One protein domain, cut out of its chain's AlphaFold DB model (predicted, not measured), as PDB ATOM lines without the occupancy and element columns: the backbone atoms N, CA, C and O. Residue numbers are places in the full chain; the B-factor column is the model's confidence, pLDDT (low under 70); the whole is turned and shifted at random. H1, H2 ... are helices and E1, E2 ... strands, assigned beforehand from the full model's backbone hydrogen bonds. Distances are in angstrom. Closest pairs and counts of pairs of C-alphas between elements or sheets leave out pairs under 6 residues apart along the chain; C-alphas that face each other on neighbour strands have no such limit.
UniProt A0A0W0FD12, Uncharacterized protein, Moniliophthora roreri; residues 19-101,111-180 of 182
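AT A GLANCE: This is residues 19 to 101 and 111 to 180 of the 182 residues of an uncharacterized protein of Moniliophthora roreri (UniProt A0A0W0FD12). Two antiparallel sheets lie face to face as a sandwich, with strands of nearly the same line, 3 degrees apart. Along the side with E1 and E11, the short helix H1 and residues 153 to 166 run between the two sheets, with short pairings to both of these strands. The printed part has 153 residues, with eleven named strands and one named helix, H1, between E9 and E10. The sheets run E1, E8, E3, E4, E5, E6 and E7, E2, E9, E11, E10; the class is mostly strand. The whole is compact, with a radius of gyration of the C-alphas of 15.2 A and spans of 45 by 34 by 24 A.

IN THESE COORDINATES: Find C-alpha 19 at (154.237, 124.033, 124.267), where E1, residues 19 to 26, begins. Read on to E2, residues 32 to 40, E3, 51 to 58, and E4, 64 to 72, 24.0 A long. Next come E5, 75 to 80, E6, 83 to 87, and E7, 92 to 97. After the cut, E8, 117 to 126, spans 26.8 A, and E9, 134 to 143, spans 26.2 A and bends by 59 degrees at residue 138. H1, 149 to 152, comes before E10, 167 to 170. E11, 173 to 180, bends by 55 degrees at residue 177 and ends at (144.625, 112.662, 125.940).

HOW THE PARTS SIT: Start in the twisted six-stranded sheet, where E8 is the antiparallel neighbour of both E1 and E3: N 21 of E1 and O 124 of E8 are 2.9 A apart, and N 53 of E3 and O 123 of E8 are 2.8 A apart, both within hydrogen-bond range. E3, E4, E5 and E6 make a meander, each strand the antiparallel neighbour of the one before; look at N 54 and O 67, 2.8 A. In the other sheet, also twisted, find N 37 and O 95 of E2 and E7 at 3.0 A, and N 141 and O 174 of E9 and E11 at 2.9 A. E10 and E11 form a hairpin. E9, H1 and E10 make a split strand-helix-strand unit, with E11 between its strands and a right-handed crossover. H1 is on this sheet at a height over the sheet of 8.0 A, only just over none of its strands, with 2 C-alphas falling on E11 and 2 on E10. H1 only grazes the six-stranded sheet, and is too short for an O i to N i+4 pair.

THE WHOLE: The C-alphas of Gly 73 and Gly 146, the two farthest apart, are 45.4 A apart. Residues 102 to 110 are not printed; C-alphas 101 and 111 are 5.5 A apart. The link from H1 to E10 is long. Mean pLDDT of the printed part is 87.3, with 17 residues under 70, among them 59 to 63 and 158 to 161.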
ATOM      1  N   LYS A  19     154.998 124.927 125.126       70.50
ATOM      2  CA  LYS A  19     154.237 124.033 124.267       70.50
ATOM      3  C   LYS A  19     152.777 124.206 124.649       70.50
ATOM      4  O   LYS A  19     152.418 123.973 125.798       70.50
ATOM      5  N   SER A  20     151.975 124.643 123.685       83.44
ATOM      6  CA  SER A  20     150.519 124.621 123.786       83.44
ATOM      7  C   SER A  20     150.010 123.419 122.999       83.44
ATOM      8  O   SER A  20     150.361 123.230 121.824       83.44
ATOM      9  N   TYR A  21     149.230 122.595 123.686       87.38
ATOM     10  CA  TYR A  21     148.519 121.453 123.139       87.38
ATOM     11  C   TYR A  21     147.045 121.635 123.422       87.38
ATOM     12  O   TYR A  21     146.667 122.031 124.521       87.38
ATOM     13  N   SER A  22     146.196 121.288 122.469       91.81
ATOM     14  CA  SER A  22     144.764 121.426 122.656       91.81
ATOM     15  C   SER A  22     143.987 120.378 121.893       91.81
ATOM     16  O   SER A  22     144.449 119.845 120.886       91.81
ATOM     17  N   ALA A  23     142.796 120.098 122.404       94.19
ATOM     18  CA  ALA A  23     141.734 119.406 121.705       94.19
ATOM     19  C   ALA A  23     140.503 120.300 121.701       94.19
ATOM     20  O   ALA A  23     140.102 120.826 122.739       94.19
ATOM     21  N   THR A  24     139.907 120.484 120.532       94.06
ATOM     22  CA  THR A  24     138.764 121.375 120.365       94.06
ATOM     23  C   THR A  24     137.688 120.717 119.528       94.06
ATOM     24  O   THR A  24     137.962 120.145 118.472       94.06
ATOM     25  N   TRP A  25     136.451 120.862 119.981       93.81
ATOM     26  CA  TRP A  25     135.263 120.605 119.190       93.81
ATOM     27  C   TRP A  25     134.567 121.923 118.891       93.81
ATOM     28  O   TRP A  25     134.245 122.673 119.811       93.81
ATOM     29  N   ASP A  26     134.295 122.173 117.613       92.06
ATOM     30  CA  ASP A  26     133.446 123.275 117.172       92.06
ATOM     31  C   ASP A  26     132.138 122.687 116.644       92.06
ATOM     32  O   ASP A  26     132.115 122.028 115.604       92.06
ATOM     33  N   SER A  27     131.033 122.946 117.334       87.94
ATOM     34  CA  SER A  27     129.721 122.435 116.944       87.94
ATOM     35  C   SER A  27     129.066 123.223 115.809       87.94
ATOM     36  O   SER A  27     127.975 122.865 115.356       87.94
ATOM     37  N   LEU A  28     129.718 124.302 115.356       79.19
ATOM     38  CA  LEU A  28     129.249 125.200 114.301       79.19
ATOM     39  C   LEU A  28     127.793 125.633 114.567       79.19
ATOM     40  O   LEU A  28     127.494 126.227 115.600       79.19
ATOM     41  N   GLU A  29     126.878 125.295 113.660       79.81
ATOM     42  CA  GLU A  29     125.457 125.654 113.720       79.81
ATOM     43  C   GLU A  29     124.615 124.746 114.640       79.81
ATOM     44  O   GLU A  29     123.429 125.010 114.844       79.81
ATOM     45  N   ASN A  30     125.198 123.687 115.221       86.69
ATOM     46  CA  ASN A  30     124.498 122.681 116.033       86.69
ATOM     47  C   ASN A  30     124.935 122.749 117.506       86.69
ATOM     48  O   ASN A  30     125.673 121.879 117.964       86.69
ATOM     49  N   PRO A  31     124.511 123.772 118.265       87.06
ATOM     50  CA  PRO A  31     125.059 124.035 119.585       87.06
ATOM     51  C   PRO A  31     124.819 122.905 120.589       87.06
ATOM     52  O   PRO A  31     123.710 122.367 120.707       87.06
ATOM     53  N   VAL A  32     125.846 122.651 121.392       89.38
ATOM     54  CA  VAL A  32     125.826 121.777 122.561       89.38
ATOM     55  C   VAL A  32     124.980 122.411 123.664       89.38
ATOM     56  O   VAL A  32     125.127 123.576 124.043       89.38
ATOM     57  N   LYS A  33     124.035 121.625 124.170       87.31
ATOM     58  CA  LYS A  33     123.098 121.993 125.238       87.31
ATOM     59  C   LYS A  33     123.481 121.363 126.552       87.31
ATOM     60  O   LYS A  33     123.251 121.969 127.591       87.31
ATOM     61  N   ILE A  34     124.009 120.149 126.484       89.00
ATOM     62  CA  ILE A  34     124.482 119.400 127.633       89.00
ATOM     63  C   ILE A  34     125.898 118.950 127.319       89.00
ATOM     64  O   ILE A  34     126.148 118.407 126.245       89.00
ATOM     65  N   PHE A  35     126.801 119.191 128.257       92.31
ATOM     66  CA  PHE A  35     128.144 118.641 128.256       92.31
ATOM     67  C   PHE A  35     128.395 117.972 129.607       92.31
ATOM     68  O   PHE A  35     128.056 118.527 130.652       92.31
ATOM     69  N   SER A  36     129.026 116.806 129.611       93.38
ATOM     70  CA  SER A  36     129.622 116.232 130.816       93.38
ATOM     71  C   SER A  36     130.922 115.519 130.491       93.38
ATOM     72  O   SER A  36     131.049 114.981 129.396       93.38
ATOM     73  N   GLY A  37     131.834 115.451 131.452       95.31
ATOM     74  CA  GLY A  37     133.066 114.673 131.360       95.31
ATOM     75  C   GLY A  37     133.849 114.715 132.669       95.31
ATOM     76  O   GLY A  37     133.403 115.322 133.645       95.31
ATOM     77  N   ALA A  38     135.017 114.089 132.694       95.38
ATOM     78  CA  ALA A  38     135.938 114.138 133.824       95.38
ATOM     79  C   ALA A  38     137.339 114.540 133.353       95.38
ATOM     80  O   ALA A  38     137.903 113.896 132.473       95.38
ATOM     81  N   LEU A  39     137.884 115.614 133.925       96.38
ATOM     82  CA  LEU A  39     139.245 116.081 133.665       96.38
ATOM     83  C   LEU A  39     140.200 115.467 134.687       96.38
ATOM     84  O   LEU A  39     140.109 115.790 135.864       96.38
ATOM     85  N   TYR A  40     141.124 114.625 134.247       96.25
ATOM     86  CA  TYR A  40     142.186 114.043 135.058       96.25
ATOM     87  C   TYR A  40     143.499 114.777 134.827       96.25
ATOM     88  O   TYR A  40     143.946 114.940 133.686       96.25
ATOM     89  N   LEU A  41     144.116 115.181 135.933       96.00
ATOM     90  CA  LEU A  41     145.383 115.896 135.940       96.00
ATOM     91  C   LEU A  41     146.520 114.933 136.302       96.00
ATOM     92  O   LEU A  41     146.328 114.047 137.142       96.00
ATOM     93  N   PRO A  42     147.700 115.080 135.683       94.44
ATOM     94  CA  PRO A  42     148.831 114.211 135.959       94.44
ATOM     95  C   PRO A  42     149.468 114.532 137.323       94.44
ATOM     96  O   PRO A  42     148.927 115.272 138.154       94.44
ATOM     97  N   GLY A  43     150.645 113.948 137.559       94.69
ATOM     98  CA  GLY A  43     151.539 114.373 138.628       94.69
ATOM     99  C   GLY A  43     151.854 115.870 138.555       94.69
ATOM    100  O   GLY A  43     151.554 116.538 137.566       94.69
ATOM    101  N   LEU A  44     152.480 116.401 139.605       93.50
ATOM    102  CA  LEU A  44     152.935 117.787 139.564       93.50
ATOM    103  C   LEU A  44     154.065 117.930 138.534       93.50
ATOM    104  O   LEU A  44     155.048 117.184 138.625       93.50
ATOM    105  N   PRO A  45     153.951 118.868 137.583       91.75
ATOM    106  CA  PRO A  45     155.035 119.161 136.667       91.75
ATOM    107  C   PRO A  45     156.231 119.760 137.397       91.75
ATOM    108  O   PRO A  45     156.105 120.432 138.421       91.75
ATOM    109  N   SER A  46     157.404 119.559 136.810       89.81
ATOM    110  CA  SER A  46     158.610 120.305 137.169       89.81
ATOM    111  C   SER A  46     158.493 121.785 136.792       89.81
ATOM    112  O   SER A  46     159.035 122.645 137.486       89.81
ATOM    113  N   ASP A  47     157.740 122.087 135.731       89.19
ATOM    114  CA  ASP A  47     157.341 123.442 135.366       89.19
ATOM    115  C   ASP A  47     156.072 123.869 136.116       89.19
ATOM    116  O   ASP A  47     154.950 123.556 135.710       89.19
ATOM    117  N   LEU A  48     156.251 124.642 137.186       89.50
ATOM    118  CA  LEU A  48     155.151 125.175 137.995       89.50
ATOM    119  C   LEU A  48     154.302 126.230 137.266       89.50
ATOM    120  O   LEU A  48     153.237 126.582 137.764       89.50
ATOM    121  N   SER A  49     154.744 126.731 136.105       90.56
ATOM    122  CA  SER A  49     153.931 127.610 135.253       90.56
ATOM    123  C   SER A  49     152.955 126.848 134.357       90.56
ATOM    124  O   SER A  49     152.190 127.473 133.625       90.56
ATOM    125  N   THR A  50     152.954 125.510 134.427       92.38
ATOM    126  CA  THR A  50     152.016 124.684 133.668       92.38
ATOM    127  C   THR A  50     150.576 125.052 133.992       92.38
ATOM    128  O   THR A  50     150.171 125.057 135.158       92.38
ATOM    129  N   THR A  51     149.784 125.257 132.945       94.50
ATOM    130  CA  THR A  51     148.342 125.450 133.058       94.50
ATOM    131  C   THR A  51     147.590 124.401 132.253       94.50
ATOM    132  O   THR A  51     148.030 123.959 131.189       94.50
ATOM    133  N   VAL A  52     146.443 123.985 132.783       95.25
ATOM    134  CA  VAL A  52     145.454 123.176 132.072       95.25
ATOM    135  C   VAL A  52     144.148 123.950 132.070       95.25
ATOM    136  O   VAL A  52     143.596 124.239 133.129       95.25
ATOM    137  N   THR A  53     143.647 124.276 130.888       94.56
ATOM    138  CA  THR A  53     142.452 125.095 130.706       94.56
ATOM    139  C   THR A  53     141.360 124.260 130.062       94.56
ATOM    140  O   THR A  53     141.556 123.668 129.004       94.56
ATOM    141  N   PHE A  54     140.194 124.216 130.692       94.75
ATOM    142  CA  PHE A  54     138.977 123.675 130.109       94.75
ATOM    143  C   PHE A  54     137.978 124.806 129.888       94.75
ATOM    144  O   PHE A  54     137.646 125.537 130.824       94.75
ATOM    145  N   GLU A  55     137.471 124.927 128.667       92.38
ATOM    146  CA  GLU A  55     136.566 126.005 128.298       92.38
ATOM    147  C   GLU A  55     135.361 125.515 127.488       92.38
ATOM    148  O   GLU A  55     135.440 124.638 126.622       92.38
ATOM    149  N   LEU A  56     134.210 126.104 127.808       90.69
ATOM    150  CA  LEU A  56     132.964 125.994 127.066       90.69
ATOM    151  C   LEU A  56     132.533 127.400 126.650       90.69
ATOM    152  O   LEU A  56     132.209 128.214 127.517       90.69
ATOM    153  N   GLU A  57     132.471 127.677 125.350       88.94
ATOM    154  CA  GLU A  57     132.087 128.997 124.825       88.94
ATOM    155  C   GLU A  57     130.656 128.970 124.266       88.94
ATOM    156  O   GLU A  57     130.313 128.096 123.461       88.94
ATOM    157  N   ALA A  58     129.810 129.935 124.657       84.12
ATOM    158  CA  ALA A  58     128.498 130.167 124.045       84.12
ATOM    159  C   ALA A  58     128.530 131.258 122.968       84.12
ATOM    160  O   ALA A  58     129.325 132.189 123.024       84.12
ATOM    161  N   HIS A  59     127.616 131.150 121.994       68.25
ATOM    162  CA  HIS A  59     127.594 131.988 120.782       68.25
ATOM    163  C   HIS A  59     127.367 133.481 121.084       68.25
ATOM    164  O   HIS A  59     127.706 134.359 120.288       68.25
ATOM    165  N   ASP A  60     126.759 133.776 122.230       64.88
ATOM    166  CA  ASP A  60     126.768 135.079 122.861       64.88
ATOM    167  C   ASP A  60     127.893 135.119 123.905       64.88
ATOM    168  O   ASP A  60     127.807 134.463 124.939       64.88
ATOM    169  N   ASN A  61     128.927 135.935 123.659       55.47
ATOM    170  CA  ASN A  61     130.156 136.102 124.469       55.47
ATOM    171  C   ASN A  61     129.942 136.492 125.957       55.47
ATOM    172  O   ASN A  61     130.859 136.960 126.625       55.47
ATOM    173  N   LYS A  62     128.719 136.394 126.477       61.62
ATOM    174  CA  LYS A  62     128.337 136.638 127.870       61.62
ATOM    175  C   LYS A  62     128.333 135.368 128.716       61.62
ATOM    176  O   LYS A  62     128.239 135.475 129.937       61.62
ATOM    177  N   HIS A  63     128.378 134.192 128.094       68.38
ATOM    178  CA  HIS A  63     128.294 132.921 128.800       68.38
ATOM    179  C   HIS A  63     129.397 131.975 128.334       68.38
ATOM    180  O   HIS A  63     129.237 131.243 127.365       68.38
ATOM    181  N   SER A  64     130.506 131.964 129.063       76.94
ATOM    182  CA  SER A  64     131.493 130.892 129.000       76.94
ATOM    183  C   SER A  64     131.614 130.228 130.369       76.94
ATOM    184  O   SER A  64     131.374 130.852 131.406       76.94
ATOM    185  N   LEU A  65     131.915 128.932 130.373       82.19
ATOM    186  CA  LEU A  65     132.478 128.269 131.544       82.19
ATOM    187  C   LEU A  65     133.968 128.141 131.276       82.19
ATOM    188  O   LEU A  65     134.351 127.465 130.328       82.19
ATOM    189  N   HIS A  66     134.774 128.764 132.119       88.62
ATOM    190  CA  HIS A  66     136.223 128.695 132.054       88.62
ATOM    191  C   HIS A  66     136.721 128.063 133.352       88.62
ATOM    192  O   HIS A  66     136.327 128.485 134.436       88.62
ATOM    193  N   ILE A  67     137.519 127.006 133.255       92.25
ATOM    194  CA  ILE A  67     138.171 126.371 134.397       92.25
ATOM    195  C   ILE A  67     139.651 126.308 134.075       92.25
ATOM    196  O   ILE A  67     140.050 125.623 133.135       92.25
ATOM    197  N   GLN A  68     140.453 126.989 134.880       94.81
ATOM    198  CA  GLN A  68     141.901 126.932 134.791       94.81
ATOM    199  C   GLN A  68     142.451 126.171 135.991       94.81
ATOM    200  O   GLN A  68     142.111 126.469 137.137       94.81
ATOM    201  N   CYS A  69     143.294 125.187 135.711       95.38
ATOM    202  CA  CYS A  69     144.047 124.410 136.678       95.38
ATOM    203  C   CYS A  69     145.523 124.808 136.623       95.38
ATOM    204  O   CYS A  69     146.136 124.778 135.556       95.38
ATOM    205  N   GLN A  70     146.096 125.142 137.773       95.31
ATOM    206  CA  GLN A  70     147.500 125.527 137.935       95.31
ATOM    207  C   GLN A  70     148.077 124.901 139.205       95.31
ATOM    208  O   GLN A  70     147.328 124.506 140.099       95.31
ATOM    209  N   VAL A  71     149.399 124.779 139.291       94.31
ATOM    210  CA  VAL A  71     150.037 124.197 140.476       94.31
ATOM    211  C   VAL A  71     149.982 125.187 141.641       94.31
ATOM    212  O   VAL A  71     150.471 126.310 141.539       94.31
ATOM    213  N   GLU A  72     149.432 124.748 142.770       93.94
ATOM    214  CA  GLU A  72     149.441 125.484 144.032       93.94
ATOM    215  C   GLU A  72     149.933 124.561 145.152       93.94
ATOM    216  O   GLU A  72     149.251 123.626 145.574       93.94
ATOM    217  N   GLY A  73     151.156 124.811 145.627       92.38
ATOM    218  CA  GLY A  73     151.798 123.957 146.623       92.38
ATOM    219  C   GLY A  73     152.053 122.545 146.090       92.38
ATOM    220  O   GLY A  73     152.805 122.368 145.134       92.38
ATOM    221  N   ASP A  74     151.450 121.543 146.731       94.38
ATOM    222  CA  ASP A  74     151.556 120.123 146.380       94.38
ATOM    223  C   ASP A  74     150.349 119.594 145.579       94.38
ATOM    224  O   ASP A  74     150.174 118.381 145.434       94.38
ATOM    225  N   ARG A  75     149.505 120.492 145.052       96.06
ATOM    226  CA  ARG A  75     148.232 120.161 144.396       96.06
ATOM    227  C   ARG A  75     147.990 121.003 143.153       96.06
ATOM    228  O   ARG A  75     148.680 121.983 142.888       96.06
ATOM    229  N   TRP A  76     146.953 120.630 142.416       96.38
ATOM    230  CA  TRP A  76     146.370 121.461 141.373       96.38
ATOM    231  C   TRP A  76     145.244 122.313 141.953       96.38
ATOM    232  O   TRP A  76     144.291 121.773 142.508       96.38
ATOM    233  N   PHE A  77     145.311 123.628 141.803       95.38
ATOM    234  CA  PHE A  77     144.181 124.518 142.040       95.38
ATOM    235  C   PHE A  77     143.406 124.709 140.741       95.38
ATOM    236  O   PHE A  77     143.947 125.270 139.792       95.38
ATOM    237  N   CYS A  78     142.154 124.252 140.702       95.12
ATOM    238  CA  CYS A  78     141.264 124.354 139.547       95.12
ATOM    239  C   CYS A  78     140.073 125.262 139.845       95.12
ATOM    240  O   CYS A  78     139.292 124.968 140.754       95.12
ATOM    241  N   GLY A  79     139.882 126.323 139.065       89.50
ATOM    242  CA  GLY A  79     138.836 127.302 139.351       89.50
ATOM    243  C   GLY A  79     138.567 128.325 138.251       89.50
ATOM    244  O   GLY A  79     139.144 128.261 137.167       89.50
ATOM    245  N   SER A  80     137.678 129.267 138.569       82.06
ATOM    246  CA  SER A  80     137.368 130.470 137.783       82.06
ATOM    247  C   SER A  80     137.310 131.659 138.732       82.06
ATOM    248  O   SER A  80     136.726 131.551 139.809       82.06
ATOM    249  N   ASP A  81     137.877 132.797 138.335       74.00
ATOM    250  CA  ASP A  81     137.688 134.090 139.015       74.00
ATOM    251  C   ASP A  81     137.980 134.097 140.534       74.00
ATOM    252  O   ASP A  81     137.360 134.835 141.297       74.00
ATOM    253  N   GLY A  82     138.946 133.287 140.983       67.56
ATOM    254  CA  GLY A  82     139.382 133.219 142.386       67.56
ATOM    255  C   GLY A  82     138.634 132.206 143.259       67.56
ATOM    256  O   GLY A  82     139.084 131.941 144.373       67.56
ATOM    257  N   ASP A  83     137.568 131.585 142.751       81.88
ATOM    258  CA  ASP A  83     136.909 130.440 143.384       81.88
ATOM    259  C   ASP A  83     137.396 129.138 142.739       81.88
ATOM    260  O   ASP A  83     137.399 128.992 141.513       81.88
ATOM    261  N   GLY A  84     137.780 128.155 143.553       87.31
ATOM    262  CA  GLY A  84     138.309 126.899 143.035       87.31
ATOM    263  C   GLY A  84     138.354 125.758 144.038       87.31
ATOM    264  O   GLY A  84     137.909 125.860 145.182       87.31
ATOM    265  N   ILE A  85     138.882 124.638 143.564       91.38
ATOM    266  CA  ILE A  85     139.076 123.400 144.309       91.38
ATOM    267  C   ILE A  85     140.528 122.953 144.166       91.38
ATOM    268  O   ILE A  85     141.094 122.986 143.075       91.38
ATOM    269  N   LEU A  86     141.112 122.498 145.276       94.50
ATOM    270  CA  LEU A  86     142.397 121.812 145.270       94.50
ATOM    271  C   LEU A  86     142.193 120.332 144.941       94.50
ATOM    272  O   LEU A  86     141.405 119.643 145.594       94.50
ATOM    273  N   ILE A  87     142.928 119.853 143.948       94.81
ATOM    274  CA  ILE A  87     142.872 118.493 143.428       94.81
ATOM    275  C   ILE A  87     144.225 117.832 143.660       94.81
ATOM    276  O   ILE A  87     145.273 118.368 143.292       94.81
ATOM    277  N   GLU A  88     144.192 116.658 144.288       96.12
ATOM    278  CA  GLU A  88     145.384 115.833 144.474       96.12
ATOM    279  C   GLU A  88     145.958 115.405 143.110       96.12
ATOM    280  O   GLU A  88     145.185 115.128 142.184       96.12
ATOM    281  N   PRO A  89     147.289 115.300 142.966       93.38
ATOM    282  CA  PRO A  89     147.901 114.768 141.752       93.38
ATOM    283  C   PRO A  89     147.323 113.395 141.371       93.38
ATOM    284  O   PRO A  89     147.013 112.583 142.245       93.38
ATOM    285  N   TYR A  90     147.207 113.117 140.068       93.19
ATOM    286  CA  TYR A  90     146.601 111.886 139.525       93.19
ATOM    287  C   TYR A  90     145.106 111.689 139.838       93.19
ATOM    288  O   TYR A  90     144.600 110.567 139.763       93.19
ATOM    289  N   ASN A  91     144.388 112.760 140.179       93.06
ATOM    290  CA  ASN A  91     142.953 112.728 140.450       93.06
ATOM    291  C   ASN A  91     142.156 113.567 139.433       93.06
ATOM    292  O   ASN A  91     142.730 114.249 138.580       93.06
ATOM    293  N   GLY A  92     140.825 113.458 139.487       90.25
ATOM    294  CA  GLY A  92     139.920 114.025 138.490       90.25
ATOM    295  C   GLY A  92     138.952 115.086 139.019       90.25
ATOM    296  O   GLY A  92     138.517 115.044 140.170       90.25
ATOM    297  N   LEU A  93     138.558 116.000 138.134       92.25
ATOM    298  CA  LEU A  93     137.489 116.979 138.304       92.25
ATOM    299  C   LEU A  93     136.288 116.593 137.437       92.25
ATOM    300  O   LEU A  93     136.402 116.505 136.215       92.25
ATOM    301  N   ALA A  94     135.119 116.412 138.050       91.75
ATOM    302  CA  ALA A  94     133.881 116.212 137.305       91.75
ATOM    303  C   ALA A  94     133.402 117.532 136.680       91.75
ATOM    304  O   ALA A  94     133.247 118.543 137.367       91.75
ATOM    305  N   LEU A  95     133.120 117.500 135.382       90.69
ATOM    306  CA  LEU A  95     132.661 118.629 134.583       90.69
ATOM    307  C   LEU A  95     131.225 118.375 134.121       90.69
ATOM    308  O   LEU A  95     130.907 117.303 133.606       90.69
ATOM    309  N   ALA A  96     130.349 119.364 134.295       88.31
ATOM    310  CA  ALA A  96     128.960 119.277 133.859       88.31
ATOM    311  C   ALA A  96     128.403 120.649 133.463       88.31
ATOM    312  O   ALA A  96     128.572 121.638 134.179       88.31
ATOM    313  N   TYR A  97     127.682 120.677 132.346       85.44
ATOM    314  CA  TYR A  97     126.975 121.830 131.821       85.44
ATOM    315  C   TYR A  97     125.602 121.426 131.233       85.44
ATOM    316  O   TYR A  97     125.525 120.418 130.535       85.44
ATOM    317  N   PRO A  98     124.535 122.222 131.451       78.06
ATOM    318  CA  PRO A  98     124.485 123.228 132.503       78.06
ATOM    319  C   PRO A  98     124.670 122.523 133.851       78.06
ATOM    320  O   PRO A  98     124.279 121.363 134.003       78.06
ATOM    321  N   LYS A  99     125.265 123.199 134.843       69.69
ATOM    322  CA  LYS A  99     125.219 122.676 136.216       69.69
ATOM    323  C   LYS A  99     123.747 122.406 136.538       69.69
ATOM    324  O   LYS A  99     122.910 123.288 136.323       69.69
ATOM    325  N   ARG A 100     123.418 121.174 136.956       60.38
ATOM    326  CA  ARG A 100     122.050 120.857 137.394       60.38
ATOM    327  C   ARG A 100     121.663 121.857 138.468       60.38
ATOM    328  O   ARG A 100     122.522 122.292 139.227       60.38
ATOM    329  N   ASP A 101     120.377 122.174 138.533       54.03
ATOM    330  CA  ASP A 101     119.843 122.998 139.604       54.03
ATOM    331  C   ASP A 101     120.205 122.364 140.958       54.03
ATOM    332  O   ASP A 101     119.578 121.400 141.406       54.03
ATOM    333  N   LYS A 111     119.306 128.433 139.042       52.09
ATOM    334  CA  LYS A 111     118.849 128.055 137.702       52.09
ATOM    335  C   LYS A 111     120.092 127.782 136.868       52.09
ATOM    336  O   LYS A 111     120.879 128.707 136.658       52.09
ATOM    337  N   GLY A 112     120.249 126.555 136.384       55.66
ATOM    338  CA  GLY A 112     121.236 126.246 135.355       55.66
ATOM    339  C   GLY A 112     121.100 127.214 134.173       55.66
ATOM    340  O   GLY A 112     119.994 127.635 133.808       55.66
ATOM    341  N   THR A 113     122.228 127.621 133.591       64.19
ATOM    342  CA  THR A 113     122.222 128.485 132.404       64.19
ATOM    343  C   THR A 113     121.558 127.774 131.217       64.19
ATOM    344  O   THR A 113     121.606 126.553 131.090       64.19
ATOM    345  N   LYS A 114     120.889 128.543 130.349       64.88
ATOM    346  CA  LYS A 114     120.265 128.044 129.110       64.88
ATOM    347  C   LYS A 114     121.119 128.322 127.871       64.88
ATOM    348  O   LYS A 114     120.608 128.165 126.761       64.88
ATOM    349  N   ALA A 115     122.352 128.800 128.056       76.75
ATOM    350  CA  ALA A 115     123.200 129.200 126.945       76.75
ATOM    351  C   ALA A 115     123.613 127.990 126.099       76.75
ATOM    352  O   ALA A 115     123.686 126.853 126.575       76.75
ATOM    353  N   ASN A 116     123.823 128.262 124.819       80.44
ATOM    354  CA  ASN A 116     124.065 127.277 123.779       80.44
ATOM    355  C   ASN A 116     125.546 127.306 123.455       80.44
ATOM    356  O   ASN A 116     126.020 128.303 122.911       80.44
ATOM    357  N   LEU A 117     126.248 126.239 123.805       87.19
ATOM    358  CA  LEU A 117     127.687 126.156 123.630       87.19
ATOM    359  C   LEU A 117     127.997 125.802 122.180       87.19
ATOM    360  O   LEU A 117     127.346 124.925 121.618       87.19
ATOM    361  N   TYR A 118     128.965 126.474 121.573       88.75
ATOM    362  CA  TYR A 118     129.429 126.142 120.224       88.75
ATOM    363  C   TYR A 118     130.848 125.588 120.203       88.75
ATOM    364  O   TYR A 118     131.242 124.975 119.213       88.75
ATOM    365  N   ARG A 119     131.612 125.799 121.277       92.12
ATOM    366  CA  ARG A 119     132.969 125.287 121.403       92.12
ATOM    367  C   ARG A 119     133.170 124.601 122.740       92.12
ATOM    368  O   ARG A 119     132.729 125.100 123.775       92.12
ATOM    369  N   VAL A 120     133.858 123.469 122.679       93.81
ATOM    370  CA  VAL A 120     134.442 122.765 123.822       93.81
ATOM    371  C   VAL A 120     135.939 122.686 123.572       93.81
ATOM    372  O   VAL A 120     136.346 122.162 122.532       93.81
ATOM    373  N   SER A 121     136.755 123.175 124.495       93.94
ATOM    374  CA  SER A 121     138.212 123.106 124.390       93.94
ATOM    375  C   SER A 121     138.846 122.601 125.680       93.94
ATOM    376  O   SER A 121     138.429 122.921 126.792       93.94
ATOM    377  N   LEU A 122     139.876 121.781 125.502       95.19
ATOM    378  CA  LEU A 122     140.863 121.463 126.519       95.19
ATOM    379  C   LEU A 122     142.214 121.928 125.986       95.19
ATOM    380  O   LEU A 122     142.582 121.556 124.871       95.19
ATOM    381  N   GLU A 123     142.943 122.700 126.776       93.69
ATOM    382  CA  GLU A 123     144.264 123.221 126.451       93.69
ATOM    383  C   GLU A 123     145.246 122.958 127.593       93.69
ATOM    384  O   GLU A 123     144.879 122.948 128.767       93.69
ATOM    385  N   VAL A 124     146.499 122.712 127.233       92.69
ATOM    386  CA  VAL A 124     147.622 122.531 128.146       92.69
ATOM    387  C   VAL A 124     148.751 123.420 127.662       92.69
ATOM    388  O   VAL A 124     149.234 123.237 126.544       92.69
ATOM    389  N   GLU A 125     149.197 124.335 128.514       92.06
ATOM    390  CA  GLU A 125     150.391 125.141 128.282       92.06
ATOM    391  C   GLU A 125     151.476 124.717 129.268       92.06
ATOM    392  O   GLU A 125     151.273 124.758 130.480       92.06
ATOM    393  N   THR A 126     152.628 124.280 128.765       89.62
ATOM    394  CA  THR A 126     153.742 123.836 129.611       89.62
ATOM    395  C   THR A 126     155.076 123.919 128.879       89.62
ATOM    396  O   THR A 126     155.147 123.762 127.658       89.62
ATOM    397  N   THR A 127     156.167 124.120 129.609       87.56
ATOM    398  CA  THR A 127     157.528 123.857 129.116       87.56
ATOM    399  C   THR A 127     158.045 122.479 129.541       87.56
ATOM    400  O   THR A 127     159.087 122.038 129.048       87.56
ATOM    401  N   ASP A 128     157.312 121.756 130.397       85.12
ATOM    402  CA  ASP A 128     157.692 120.433 130.884       85.12
ATOM    403  C   ASP A 128     157.492 119.361 129.804       85.12
ATOM    404  O   ASP A 128     156.380 119.032 129.389       85.12
ATOM    405  N   SER A 129     158.595 118.763 129.352       81.69
ATOM    406  CA  SER A 129     158.558 117.656 128.394       81.69
ATOM    407  C   SER A 129     158.045 116.334 128.981       81.69
ATOM    408  O   SER A 129     157.829 115.395 128.219       81.69
ATOM    409  N   ASN A 130     157.900 116.244 130.305       84.19
ATOM    410  CA  ASN A 130     157.531 115.053 131.070       84.19
ATOM    411  C   ASN A 130     156.291 115.274 131.958       84.19
ATOM    412  O   ASN A 130     156.099 114.511 132.905       84.19
ATOM    413  N   LEU A 131     155.442 116.270 131.657       86.31
ATOM    414  CA  LEU A 131     154.202 116.565 132.397       86.31
ATOM    415  C   LEU A 131     153.341 115.310 132.658       86.31
ATOM    416  O   LEU A 131     152.667 115.214 133.679       86.31
ATOM    417  N   GLY A 132     153.380 114.331 131.753       88.00
ATOM    418  CA  GLY A 132     152.477 113.186 131.762       88.00
ATOM    419  C   GLY A 132     151.198 113.495 130.988       88.00
ATOM    420  O   GLY A 132     151.121 114.479 130.261       88.00
ATOM    421  N   VAL A 133     150.202 112.619 131.113       90.62
ATOM    422  CA  VAL A 133     148.957 112.731 130.343       90.62
ATOM    423  C   VAL A 133     147.920 113.532 131.120       90.62
ATOM    424  O   VAL A 133     147.524 113.137 132.216       90.62
ATOM    425  N   VAL A 134     147.425 114.603 130.507       94.06
ATOM    426  CA  VAL A 134     146.155 115.243 130.856       94.06
ATOM    427  C   VAL A 134     145.051 114.535 130.078       94.06
ATOM    428  O   VAL A 134     145.151 114.365 128.859       94.06
ATOM    429  N   ALA A 135     143.995 114.108 130.765       94.81
ATOM    430  CA  ALA A 135     142.918 113.346 130.148       94.81
ATOM    431  C   ALA A 135     141.552 113.975 130.397       94.81
ATOM    432  O   ALA A 135     141.206 114.276 131.530       94.81
ATOM    433  N   LEU A 136     140.742 114.092 129.352       96.25
ATOM    434  CA  LEU A 136     139.310 114.341 129.472       96.25
ATOM    435  C   LEU A 136     138.576 113.059 129.081       96.25
ATOM    436  O   LEU A 136     138.713 112.611 127.945       96.25
ATOM    437  N   THR A 137     137.841 112.448 130.005       96.12
ATOM    438  CA  THR A 137     137.169 111.153 129.803       96.12
ATOM    439  C   THR A 137     135.663 111.254 129.974       96.12
ATOM    440  O   THR A 137     135.143 112.266 130.455       96.12
ATOM    441  N   ASP A 138     134.966 110.186 129.577       95.44
ATOM    442  CA  ASP A 138     133.520 110.022 129.755       95.44
ATOM    443  C   ASP A 138     132.725 111.200 129.178       95.44
ATOM    444  O   ASP A 138     131.718 111.645 129.738       95.44
ATOM    445  N   ILE A 139     133.216 111.724 128.052       97.06
ATOM    446  CA  ILE A 139     132.696 112.935 127.437       97.06
ATOM    447  C   ILE A 139     131.348 112.608 126.813       97.06
ATOM    448  O   ILE A 139     131.228 111.697 125.990       97.06
ATOM    449  N   LYS A 140     130.334 113.387 127.174       96.00
ATOM    450  CA  LYS A 140     129.001 113.329 126.576       96.00
ATOM    451  C   LYS A 140     128.580 114.724 126.174       96.00
ATOM    452  O   LYS A 140     128.653 115.647 126.982       96.00
ATOM    453  N   MET A 141     128.142 114.861 124.931       94.69
ATOM    454  CA  MET A 141     127.615 116.093 124.362       94.69
ATOM    455  C   MET A 141     126.239 115.818 123.769       94.69
ATOM    456  O   MET A 141     126.084 114.854 123.024       94.69
ATOM    457  N   GLU A 142     125.264 116.676 124.063       92.69
ATOM    458  CA  GLU A 142     123.913 116.574 123.499       92.69
ATOM    459  C   GLU A 142     123.493 117.891 122.839       92.69
ATOM    460  O   GLU A 142     123.735 118.978 123.381       92.69
ATOM    461  N   THR A 143     122.817 117.813 121.692       90.56
ATOM    462  CA  THR A 143     122.218 118.964 120.990       90.56
ATOM    463  C   THR A 143     120.682 118.891 121.014       90.56
ATOM    464  O   THR A 143     120.079 117.905 121.431       90.56
ATOM    465  N   LYS A 144     119.988 119.954 120.575       83.75
ATOM    466  CA  LYS A 144     118.507 119.959 120.450       83.75
ATOM    467  C   LYS A 144     117.995 119.453 119.094       83.75
ATOM    468  O   LYS A 144     116.799 119.561 118.822       83.75
ATOM    469  N   GLY A 145     118.881 118.940 118.253       80.25
ATOM    470  CA  GLY A 145     118.612 118.628 116.855       80.25
ATOM    471  C   GLY A 145     119.802 119.000 115.979       80.25
ATOM    472  O   GLY A 145     120.689 119.739 116.406       80.25
ATOM    473  N   GLY A 146     119.776 118.509 114.743       80.38
ATOM    474  CA  GLY A 146     120.849 118.721 113.776       80.38
ATOM    475  C   GLY A 146     121.871 117.587 113.767       80.38
ATOM    476  O   GLY A 146     121.736 116.601 114.485       80.38
ATOM    477  N   ASN A 147     122.865 117.698 112.888       83.31
ATOM    478  CA  ASN A 147     123.877 116.659 112.727       83.31
ATOM    479  C   ASN A 147     124.973 116.804 113.799       83.31
ATOM    480  O   ASN A 147     125.479 117.904 114.016       83.31
ATOM    481  N   MET A 148     125.358 115.696 114.436       91.50
ATOM    482  CA  MET A 148     126.475 115.613 115.385       91.50
ATOM    483  C   MET A 148     127.749 114.997 114.794       91.50
ATOM    484  O   MET A 148     128.684 114.702 115.535       91.50
ATOM    485  N   ASP A 149     127.837 114.819 113.474       90.00
ATOM    486  CA  ASP A 149     129.052 114.302 112.829       90.00
ATOM    487  C   ASP A 149     130.298 115.142 113.134       90.00
ATOM    488  O   ASP A 149     131.370 114.565 113.293       90.00
ATOM    489  N   TRP A 150     130.143 116.457 113.348       91.06
ATOM    490  CA  TRP A 150     131.225 117.352 113.790       91.06
ATOM    491  C   TRP A 150     131.896 116.889 115.089       91.06
ATOM    492  O   TRP A 150     133.044 117.230 115.353       91.06
ATOM    493  N   CYS A 151     131.212 116.090 115.910       93.38
ATOM    494  CA  CYS A 151     131.788 115.558 117.138       93.38
ATOM    495  C   CYS A 151     132.976 114.617 116.873       93.38
ATOM    496  O   CYS A 151     133.854 114.466 117.723       93.38
ATOM    497  N   LYS A 152     133.019 113.997 115.687       92.12
ATOM    498  CA  LYS A 152     134.136 113.153 115.243       92.12
ATOM    499  C   LYS A 152     135.351 113.981 114.817       92.12
ATOM    500  O   LYS A 152     136.463 113.460 114.818       92.12
ATOM    501  N   ASP A 153     135.146 115.256 114.499       91.12
ATOM    502  CA  ASP A 153     136.155 116.156 113.949       91.12
ATOM    503  C   ASP A 153     136.893 116.913 115.063       91.12
ATOM    504  O   ASP A 153     136.874 118.145 115.136       91.12
ATOM    505  N   VAL A 154     137.548 116.168 115.960       91.94
ATOM    506  CA  VAL A 154     138.357 116.764 117.034       91.94
ATOM    507  C   VAL A 154     139.580 117.450 116.430       91.94
ATOM    508  O   VAL A 154     140.405 116.814 115.769       91.94
ATOM    509  N   LYS A 155     139.712 118.754 116.663       91.50
ATOM    510  CA  LYS A 155     140.851 119.548 116.192       91.50
ATOM    511  C   LYS A 155     141.950 119.536 117.243       91.50
ATOM    512  O   LYS A 155     141.699 119.908 118.385       91.50
ATOM    513  N   TYR A 156     143.156 119.155 116.834       89.62
ATOM    514  CA  TYR A 156     144.340 119.137 117.689       89.62
ATOM    515  C   TYR A 156     145.351 120.207 117.268       89.62
ATOM    516  O   TYR A 156     145.514 120.462 116.071       89.62
ATOM    517  N   SER A 157     146.040 120.822 118.233       84.75
ATOM    518  CA  SER A 157     147.194 121.700 117.968       84.75
ATOM    519  C   SER A 157     148.531 120.916 117.985       84.75
ATOM    520  O   SER A 157     148.534 119.705 117.822       84.75
ATOM    521  N   ARG A 158     149.696 121.577 118.018       68.69
ATOM    522  CA  ARG A 158     151.061 121.079 117.655       68.69
ATOM    523  C   ARG A 158     151.586 119.840 118.423       68.69
ATOM    524  O   ARG A 158     151.094 119.564 119.484       68.69
ATOM    525  N   ASP A 159     152.646 119.164 117.969       57.28
ATOM    526  CA  ASP A 159     153.657 118.333 118.696       57.28
ATOM    527  C   ASP A 159     153.328 117.305 119.828       57.28
ATOM    528  O   ASP A 159     154.236 116.546 120.181       57.28
ATOM    529  N   ALA A 160     152.125 117.200 120.406       56.66
ATOM    530  CA  ALA A 160     151.817 116.191 121.440       56.66
ATOM    531  C   ALA A 160     151.371 114.839 120.862       56.66
ATOM    532  O   ALA A 160     150.925 114.720 119.716       56.66
ATOM    533  N   LYS A 161     151.478 113.787 121.684       65.56
ATOM    534  CA  LYS A 161     150.937 112.466 121.362       65.56
ATOM    535  C   LYS A 161     149.459 112.428 121.722       65.56
ATOM    536  O   LYS A 161     149.061 112.018 122.804       65.56
ATOM    537  N   TYR A 162     148.634 112.820 120.765       76.56
ATOM    538  CA  TYR A 162     147.187 112.796 120.924       76.56
ATOM    539  C   TYR A 162     146.617 111.395 120.814       76.56
ATOM    540  O   TYR A 162     147.004 110.607 119.945       76.56
ATOM    541  N   LYS A 163     145.621 111.113 121.649       81.00
ATOM    542  CA  LYS A 163     144.763 109.950 121.463       81.00
ATOM    543  C   LYS A 163     143.322 110.318 121.757       81.00
ATOM    544  O   LYS A 163     142.980 110.649 122.891       81.00
ATOM    545  N   THR A 164     142.492 110.239 120.727       89.38
ATOM    546  CA  THR A 164     141.041 110.185 120.878       89.38
ATOM    547  C   THR A 164     140.632 108.729 121.025       89.38
ATOM    548  O   THR A 164     141.077 107.868 120.261       89.38
ATOM    549  N   GLY A 165     139.801 108.449 122.020       90.44
ATOM    550  CA  GLY A 165     139.146 107.159 122.166       90.44
ATOM    551  C   GLY A 165     138.056 106.946 121.118       90.44
ATOM    552  O   GLY A 165     137.958 107.674 120.126       90.44
ATOM    553  N   LYS A 166     137.215 105.933 121.333       95.12
ATOM    554  CA  LYS A 166     136.068 105.705 120.458       95.12
ATOM    555  C   LYS A 166     135.136 106.918 120.514       95.12
ATOM    556  O   LYS A 166     134.913 107.483 121.584       95.12
ATOM    557  N   ILE A 167     134.595 107.283 119.355       96.06
ATOM    558  CA  ILE A 167     133.547 108.293 119.226       96.06
ATOM    559  C   ILE A 167     132.292 107.607 118.704       96.06
ATOM    560  O   ILE A 167     132.308 106.991 117.634       96.06
ATOM    561  N   GLU A 168     131.200 107.727 119.448       96.25
ATOM    562  CA  GLU A 168     129.883 107.245 119.056       96.25
ATOM    563  C   GLU A 168     128.930 108.422 118.897       96.25
ATOM    564  O   GLU A 168     128.735 109.205 119.820       96.25
ATOM    565  N   VAL A 169     128.311 108.526 117.721       95.06
ATOM    566  CA  VAL A 169     127.280 109.527 117.434       95.06
ATOM    567  C   VAL A 169     125.968 108.804 117.167       95.06
ATOM    568  O   VAL A 169     125.903 107.943 116.285       95.06
ATOM    569  N   LYS A 170     124.919 109.153 117.916       92.69
ATOM    570  CA  LYS A 170     123.575 108.591 117.757       92.69
ATOM    571  C   LYS A 170     122.525 109.691 117.878       92.69
ATOM    572  O   LYS A 170     122.164 110.110 118.968       92.69
ATOM    573  N   GLY A 171     121.983 110.118 116.739       90.50
ATOM    574  CA  GLY A 171     120.996 111.197 116.711       90.50
ATOM    575  C   GLY A 171     121.605 112.504 117.214       90.50
ATOM    576  O   GLY A 171     122.521 113.025 116.586       90.50
ATOM    577  N   ASN A 172     121.099 112.996 118.347       92.38
ATOM    578  CA  ASN A 172     121.534 114.248 118.969       92.38
ATOM    579  C   ASN A 172     122.517 114.035 120.127       92.38
ATOM    580  O   ASN A 172     122.750 114.976 120.883       92.38
ATOM    581  N   ASP A 173     123.056 112.822 120.263       93.75
ATOM    582  CA  ASP A 173     124.011 112.462 121.303       93.75
ATOM    583  C   ASP A 173     125.367 112.128 120.678       93.75
ATOM    584  O   ASP A 173     125.452 111.384 119.690       93.75
ATOM    585  N   CYS A 174     126.434 112.627 121.296       95.94
ATOM    586  CA  CYS A 174     127.795 112.193 121.042       95.94
ATOM    587  C   CYS A 174     128.482 111.765 122.335       95.94
ATOM    588  O   CYS A 174     128.464 112.490 123.333       95.94
ATOM    589  N   VAL A 175     129.126 110.604 122.288       96.50
ATOM    590  CA  VAL A 175     129.953 110.065 123.365       96.50
ATOM    591  C   VAL A 175     131.381 109.918 122.857       96.50
ATOM    592  O   VAL A 175     131.605 109.306 121.812       96.50
ATOM    593  N   VAL A 176     132.339 110.469 123.599       96.81
ATOM    594  CA  VAL A 176     133.775 110.298 123.350       96.81
ATOM    595  C   VAL A 176     134.391 109.659 124.589       96.81
ATOM    596  O   VAL A 176     134.322 110.230 125.678       96.81
ATOM    597  N   ASP A 177     134.999 108.481 124.437       94.50
ATOM    598  CA  ASP A 177     135.565 107.745 125.578       94.50
ATOM    599  C   ASP A 177     136.609 108.587 126.322       94.50
ATOM    600  O   ASP A 177     136.589 108.695 127.549       94.50
ATOM    601  N   HIS A 178     137.549 109.160 125.566       94.69
ATOM    602  CA  HIS A 178     138.609 110.003 126.099       94.69
ATOM    603  C   HIS A 178     139.272 110.875 125.036       94.69
ATOM    604  O   HIS A 178     139.293 110.540 123.849       94.69
ATOM    605  N   VAL A 179     139.910 111.940 125.506       94.31
ATOM    606  CA  VAL A 179     140.969 112.668 124.819       94.31
ATOM    607  C   VAL A 179     142.162 112.814 125.751       94.31
ATOM    608  O   VAL A 179     142.000 113.209 126.903       94.31
ATOM    609  N   TYR A 180     143.352 112.510 125.237       92.69
ATOM    610  CA  TYR A 180     144.625 112.662 125.940       92.69
ATOM    611  C   TYR A 180     145.485 113.752 125.297       92.69
ATOM    612  O   TYR A 180     145.653 113.757 124.072       92.69
TER     613      TYR A 180